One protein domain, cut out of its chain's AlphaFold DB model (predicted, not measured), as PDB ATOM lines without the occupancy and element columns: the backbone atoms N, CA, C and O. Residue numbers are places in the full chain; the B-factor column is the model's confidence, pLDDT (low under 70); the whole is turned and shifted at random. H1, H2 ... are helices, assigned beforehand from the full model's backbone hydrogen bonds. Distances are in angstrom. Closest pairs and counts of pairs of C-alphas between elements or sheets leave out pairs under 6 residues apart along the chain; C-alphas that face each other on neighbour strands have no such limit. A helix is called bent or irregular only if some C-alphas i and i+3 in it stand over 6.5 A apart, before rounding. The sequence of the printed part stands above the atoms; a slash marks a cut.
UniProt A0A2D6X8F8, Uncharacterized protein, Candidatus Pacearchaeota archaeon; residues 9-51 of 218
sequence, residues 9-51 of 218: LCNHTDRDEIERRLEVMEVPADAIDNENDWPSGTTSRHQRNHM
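This is residues 9 to 51 of the 218 residues of an uncharacterized protein of Candidatus Pacearchaeota archaeon (UniProt A0A2D6X8F8). Three short helices are set in a compact triangle, with H2 and H3 in contact along one side and H1 at the remaining corner, a little set off from both. The helices are joined by two brief links, of 5 residues from H1 to H2 and of 6 residues from H2 to H3, and residues 9 to 14, which hold no named helix, come before H1. The printed part has 43 residues with three named helices, in the order H1, H2, H3, and no named strand; the class is all helix. It is compact, with a radius of gyration of the C-alphas of 9.0 A, and its outline is rounded, spanning 21 by 19 by 19 A.

H1, residues 15 to 23, shares with H3, residues 42 to 50, the greatest length by residues, 9 each. H1 and H3 are near each other, with 8 pairs of C-alphas within 10 A but no pair within 8 A. H1 is close to but not clearly touching H2, residues 29 to 35, with 2 pairs of C-alphas within 8 A. Their closest C-alphas are those of Leu 22 and Ala 29, 7.0 A apart. H1 and H2 run opposite ways at a steep tilt of 44 degrees, and their centres are 12.1 A apart. H2 and H3 touch, with 7 pairs of C-alphas within 8 A. Their closest C-alphas are those of Ala 29 and Thr 43, 5.4 A apart. H2 and H3 run opposite ways at a steep tilt of 49 degrees, and their centres are also 12.1 A apart. In H1, H2 and H3 every O i to N i+4 pair is within hydrogen-bond range.

H1 begins at C-alpha 15, at (-14.492, -41.797, -16.996), and measures 12.0 A from there to C-alpha 23. H3 measures 11.6 A from C-alpha 42 to C-alpha 50, which stands at (-6.290, -47.686, -11.501). H2 is the shortest, 9.9 A from C-alpha 29, at (-7.058, -48.035, -25.477), to C-alpha 35. The helices are not bent.

The two C-alphas farthest apart are those of Val 24 and Pro 39, 22.4 A, while the first and last printed C-alphas, of Leu 9 and Met 51, are 11.0 A apart. The printed part, from a full chain of 218 residues, has no cut. The link from H1 to H2, with 5 residues between them, is tight; the link from H2 to H3, with 6 residues, is short. The mean pLDDT of the printed part is 78.4, and the model's confidence is low, under 70, at residues 23 to 26 and 48 to 51.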
ATOM      1  N   LEU A   9      -7.335 -39.762 -17.467       83.25
ATOM      2  CA  LEU A   9      -8.552 -40.576 -17.527       83.25
ATOM      3  C   LEU A   9      -9.264 -40.705 -16.162       83.25
ATOM      4  O   LEU A   9     -10.489 -40.696 -16.115       83.25
ATOM      5  N   CYS A  10      -8.541 -40.713 -15.031       82.81
ATOM      6  CA  CYS A  10      -9.166 -40.669 -13.694       82.81
ATOM      7  C   CYS A  10      -9.989 -39.400 -13.447       82.81
ATOM      8  O   CYS A  10     -10.906 -39.428 -12.631       82.81
ATOM      9  N   ASN A  11      -9.600 -38.292 -14.077       83.12
ATOM     10  CA  ASN A  11     -10.219 -36.986 -13.878       83.12
ATOM     11  C   ASN A  11     -11.156 -36.599 -15.035       83.12
ATOM     12  O   ASN A  11     -11.663 -35.479 -15.042       83.12
ATOM     13  N   HIS A  12     -11.347 -37.478 -16.022       86.94
ATOM     14  CA  HIS A  12     -12.214 -37.206 -17.161       86.94
ATOM     15  C   HIS A  12     -13.689 -37.286 -16.751       86.94
ATOM     16  O   HIS A  12     -14.057 -38.116 -15.919       86.94
ATOM     17  N   THR A  13     -14.541 -36.441 -17.337       84.19
ATOM     18  CA  THR A  13     -15.984 -36.407 -17.036       84.19
ATOM     19  C   THR A  13     -16.675 -37.709 -17.421       84.19
ATOM     20  O   THR A  13     -17.483 -38.222 -16.656       84.19
ATOM     21  N   ASP A  14     -16.268 -38.294 -18.547       87.00
ATOM     22  CA  ASP A  14     -16.830 -39.544 -19.074       87.00
ATOM     23  C   ASP A  14     -16.034 -40.780 -18.640       87.00
ATOM     24  O   ASP A  14     -16.007 -41.792 -19.338       87.00
ATOM     25  N   ARG A  15     -15.335 -40.705 -17.499       83.62
ATOM     26  CA  ARG A  15     -14.492 -41.797 -16.996       83.62
ATOM     27  C   ARG A  15     -15.241 -43.126 -16.951       83.62
ATOM     28  O   ARG A  15     -14.709 -44.113 -17.441       83.62
ATOM     29  N   ASP A  16     -16.436 -43.146 -16.370       80.94
ATOM     30  CA  ASP A  16     -17.190 -44.387 -16.163       80.94
ATOM     31  C   ASP A  16     -17.600 -45.022 -17.501       80.94
ATOM     32  O   ASP A  16     -17.545 -46.239 -17.659       80.94
ATOM     33  N   GLU A  17     -17.928 -44.200 -18.501       83.19
ATOM     34  CA  GLU A  17     -18.269 -44.673 -19.843       83.19
ATOM     35  C   GLU A  17     -17.034 -45.166 -20.607       83.19
ATOM     36  O   GLU A  17     -17.078 -46.206 -21.264       83.19
ATOM     37  N   ILE A  18     -15.902 -44.470 -20.485       83.50
ATOM     38  CA  ILE A  18     -14.636 -44.910 -21.078       83.50
ATOM     39  C   ILE A  18     -14.165 -46.215 -20.419       83.50
ATOM     40  O   ILE A  18     -13.758 -47.141 -21.117       83.50
ATOM     41  N   GLU A  19     -14.258 -46.331 -19.092       81.19
ATOM     42  CA  GLU A  19     -13.950 -47.563 -18.358       81.19
ATOM     43  C   GLU A  19     -14.877 -48.711 -18.779       81.19
ATOM     44  O   GLU A  19     -14.382 -49.808 -19.034       81.19
ATOM     45  N   ARG A  20     -16.180 -48.458 -18.971       80.38
ATOM     46  CA  ARG A  20     -17.137 -49.447 -19.491       80.38
ATOM     47  C   ARG A  20     -16.748 -49.930 -20.887       80.38
ATOM     48  O   ARG A  20     -16.613 -51.135 -21.088       80.38
ATOM     49  N   ARG A  21     -16.519 -49.010 -21.834       76.44
ATOM     50  CA  ARG A  21     -16.098 -49.308 -23.223       76.44
ATOM     51  C   ARG A  21     -14.808 -50.131 -23.266       76.44
ATOM     52  O   ARG A  21     -14.654 -51.017 -24.107       76.44
ATOM     53  N   LEU A  22     -13.893 -49.859 -22.339       73.88
ATOM     54  CA  LEU A  22     -12.646 -50.597 -22.169       73.88
ATOM     55  C   LEU A  22     -12.848 -51.993 -21.564       73.88
ATOM     56  O   LEU A  22     -12.179 -52.934 -21.988       73.88
ATOM     57  N   GLU A  23     -13.749 -52.142 -20.589       69.38
ATOM     58  CA  GLU A  23     -14.086 -53.432 -19.971       69.38
ATOM     59  C   GLU A  23     -14.769 -54.379 -20.958       69.38
ATOM     60  O   GLU A  23     -14.437 -55.564 -20.996       69.38
ATOM     61  N   VAL A  24     -15.666 -53.860 -21.801       68.69
ATOM     62  CA  VAL A  24     -16.336 -54.655 -22.842       68.69
ATOM     63  C   VAL A  24     -15.492 -54.843 -24.110       68.69
ATOM     64  O   VAL A  24     -15.944 -55.499 -25.046       68.69
ATOM     65  N   MET A  25     -14.264 -54.304 -24.146       65.19
ATOM     66  CA  MET A  25     -13.363 -54.310 -25.312       65.19
ATOM     67  C   MET A  25     -14.005 -53.745 -26.593       65.19
ATOM     68  O   MET A  25     -13.663 -54.159 -27.698       65.19
ATOM     69  N   GLU A  26     -14.923 -52.789 -26.455       69.81
ATOM     70  CA  GLU A  26     -15.605 -52.157 -27.589       69.81
ATOM     71  C   GLU A  26     -14.638 -51.286 -28.396       69.81
ATOM     72  O   GLU A  26     -14.713 -51.232 -29.623       69.81
ATOM     73  N   VAL A  27     -13.692 -50.634 -27.710       71.81
ATOM     74  CA  VAL A  27     -12.714 -49.729 -28.322       71.81
ATOM     75  C   VAL A  27     -11.320 -49.969 -27.731       71.81
ATOM     76  O   VAL A  27     -11.183 -50.100 -26.511       71.81
ATOM     77  N   PRO A  28     -10.259 -50.032 -28.559       73.00
ATOM     78  CA  PRO A  28      -8.902 -50.204 -28.062       73.00
ATOM     79  C   PRO A  28      -8.419 -48.948 -27.325       73.00
ATOM     80  O   PRO A  28      -8.728 -47.824 -27.716       73.00
ATOM     81  N   ALA A  29      -7.589 -49.132 -26.294       77.25
ATOM     82  CA  ALA A  29      -7.058 -48.035 -25.477       77.25
ATOM     83  C   ALA A  29      -6.358 -46.937 -26.302       77.25
ATOM     84  O   ALA A  29      -6.482 -45.759 -25.985       77.25
ATOM     85  N   ASP A  30      -5.678 -47.314 -27.389       76.62
ATOM     86  CA  ASP A  30      -5.032 -46.364 -28.301       76.62
ATOM     87  C   ASP A  30      -6.041 -45.503 -29.086       76.62
ATOM     88  O   ASP A  30      -5.745 -44.358 -29.410       76.62
ATOM     89  N   ALA A  31      -7.231 -46.028 -29.399       78.38
ATOM     90  CA  ALA A  31      -8.270 -45.244 -30.067       78.38
ATOM     91  C   ALA A  31      -8.909 -44.241 -29.103       78.38
ATOM     92  O   ALA A  31      -9.150 -43.109 -29.500       78.38
ATOM     93  N   ILE A  32      -9.081 -44.608 -27.831       83.31
ATOM     94  CA  ILE A  32      -9.532 -43.672 -26.790       83.31
ATOM     95  C   ILE A  32      -8.496 -42.570 -26.560       83.31
ATOM     96  O   ILE A  32      -8.874 -41.409 -26.414       83.31
ATOM     97  N   ASP A  33      -7.201 -42.904 -26.581       83.69
ATOM     98  CA  ASP A  33      -6.143 -41.893 -26.514       83.69
ATOM     99  C   ASP A  33      -6.238 -40.914 -27.698       83.69
ATOM    100  O   ASP A  33      -6.153 -39.709 -27.491       83.69
ATOM    101  N   ASN A  34      -6.508 -41.398 -28.914       85.25
ATOM    102  CA  ASN A  34      -6.685 -40.533 -30.087       85.25
ATOM    103  C   ASN A  34      -7.982 -39.703 -30.043       85.25
ATOM    104  O   ASN A  34      -7.968 -38.538 -30.425       85.25
ATOM    105  N   GLU A  35      -9.100 -40.283 -29.590       87.31
ATOM    106  CA  GLU A  35     -10.397 -39.595 -29.453       87.31
ATOM    107  C   GLU A  35     -10.321 -38.420 -28.471       87.31
ATOM    108  O   GLU A  35     -10.972 -37.399 -28.677       87.31
ATOM    109  N   ASN A  36      -9.518 -38.565 -27.414       84.88
ATOM    110  CA  ASN A  36      -9.391 -37.579 -26.343       84.88
ATOM    111  C   ASN A  36      -8.129 -36.702 -26.464       84.88
ATOM    112  O   ASN A  36      -7.824 -35.953 -25.535       84.88
ATOM    113  N   ASP A  37      -7.400 -36.797 -27.583       87.12
ATOM    114  CA  ASP A  37      -6.129 -36.095 -27.834       87.12
ATOM    115  C   ASP A  37      -5.097 -36.290 -26.701       87.12
ATOM    116  O   ASP A  37      -4.423 -35.372 -26.227       87.12
ATOM    117  N   TRP A  38      -5.004 -37.522 -26.200       87.88
ATOM    118  CA  TRP A  38      -4.067 -37.903 -25.153       87.88
ATOM    119  C   TRP A  38      -2.776 -38.488 -25.721       87.88
ATOM    120  O   TRP A  38      -2.774 -39.157 -26.756       87.88
ATOM    121  N   PRO A  39      -1.648 -38.332 -24.998       81.75
ATOM    122  CA  PRO A  39      -0.430 -39.056 -25.324       81.75
ATOM    123  C   PRO A  39      -0.689 -40.564 -25.368       81.75
ATOM    124  O   PRO A  39      -1.305 -41.113 -24.449       81.75
ATOM    125  N   SER A  40      -0.176 -41.238 -26.399       77.50
ATOM    126  CA  SER A  40      -0.348 -42.685 -26.562       77.50
ATOM    127  C   SER A  40       0.077 -43.453 -25.307       77.50
ATOM    128  O   SER A  40       1.142 -43.223 -24.723       77.50
ATOM    129  N   GLY A  41      -0.784 -44.373 -24.879       75.38
ATOM    130  CA  GLY A  41      -0.605 -45.176 -23.682       75.38
ATOM    131  C   GLY A  41      -1.157 -44.532 -22.409       75.38
ATOM    132  O   GLY A  41      -0.979 -45.109 -21.334       75.38
ATOM    133  N   THR A  42      -1.835 -43.381 -22.479       81.12
ATOM    134  CA  THR A  42      -2.470 -42.736 -21.313       81.12
ATOM    135  C   THR A  42      -3.589 -43.608 -20.755       81.12
ATOM    136  O   THR A  42      -3.578 -43.944 -19.566       81.12
ATOM    137  N   THR A  43      -4.482 -44.076 -21.622       80.94
ATOM    138  CA  THR A  43      -5.571 -44.992 -21.281       80.94
ATOM    139  C   THR A  43      -5.023 -46.333 -20.801       80.94
ATOM    140  O   THR A  43      -5.415 -46.827 -19.748       80.94
ATOM    141  N   SER A  44      -3.997 -46.868 -21.469       76.88
ATOM    142  CA  SER A  44      -3.332 -48.109 -21.040       76.88
ATOM    143  C   SER A  44      -2.675 -47.996 -19.654       76.88
ATOM    144  O   SER A  44      -2.636 -48.965 -18.894       76.88
ATOM    145  N   ARG A  45      -2.117 -46.827 -19.306       76.69
ATOM    146  CA  ARG A  45      -1.551 -46.558 -17.972       76.69
ATOM    147  C   ARG A  45      -2.641 -46.407 -16.921       76.69
ATOM    148  O   ARG A  45      -2.424 -46.822 -15.785       76.69
ATOM    149  N   HIS A  46      -3.779 -45.820 -17.277       80.31
ATOM    150  CA  HIS A  46      -4.932 -45.736 -16.387       80.31
ATOM    151  C   HIS A  46      -5.474 -47.122 -16.060       80.31
ATOM    152  O   HIS A  46      -5.566 -47.473 -14.885       80.31
ATOM    153  N   GLN A  47      -5.725 -47.939 -17.082       72.00
ATOM    154  CA  GLN A  47      -6.192 -49.304 -16.888       72.00
ATOM    155  C   GLN A  47      -5.219 -50.091 -15.992       72.00
ATOM    156  O   GLN A  47      -5.642 -50.622 -14.971       72.00
ATOM    157  N   ARG A  48      -3.905 -50.046 -16.273       67.94
ATOM    158  CA  ARG A  48      -2.858 -50.703 -15.459       67.94
ATOM    159  C   ARG A  48      -2.848 -50.312 -13.989       67.94
ATOM    160  O   ARG A  48      -2.662 -51.160 -13.125       67.94
ATOM    161  N   ASN A  49      -2.947 -49.017 -13.713       66.62
ATOM    162  CA  ASN A  49      -2.644 -48.486 -12.387       66.62
ATOM    163  C   ASN A  49      -3.893 -48.265 -11.526       66.62
ATOM    164  O   ASN A  49      -3.766 -48.057 -10.315       66.62
ATOM    165  N   HIS A  50      -5.077 -48.205 -12.140       69.81
ATOM    166  CA  HIS A  50      -6.290 -47.686 -11.501       69.81
ATOM    167  C   HIS A  50      -7.500 -48.617 -11.642       69.81
ATOM    168  O   HIS A  50      -8.354 -48.623 -10.745       69.81
ATOM    169  N   MET A  51      -7.537 -49.469 -12.676       64.69
ATOM    170  CA  MET A  51      -8.523 -50.545 -12.779       64.69
ATOM    171  C   MET A  51      -7.984 -51.774 -12.042       64.69
ATOM    172  O   MET A  51      -7.049 -52.436 -12.479       64.69
TER     173      MET A  51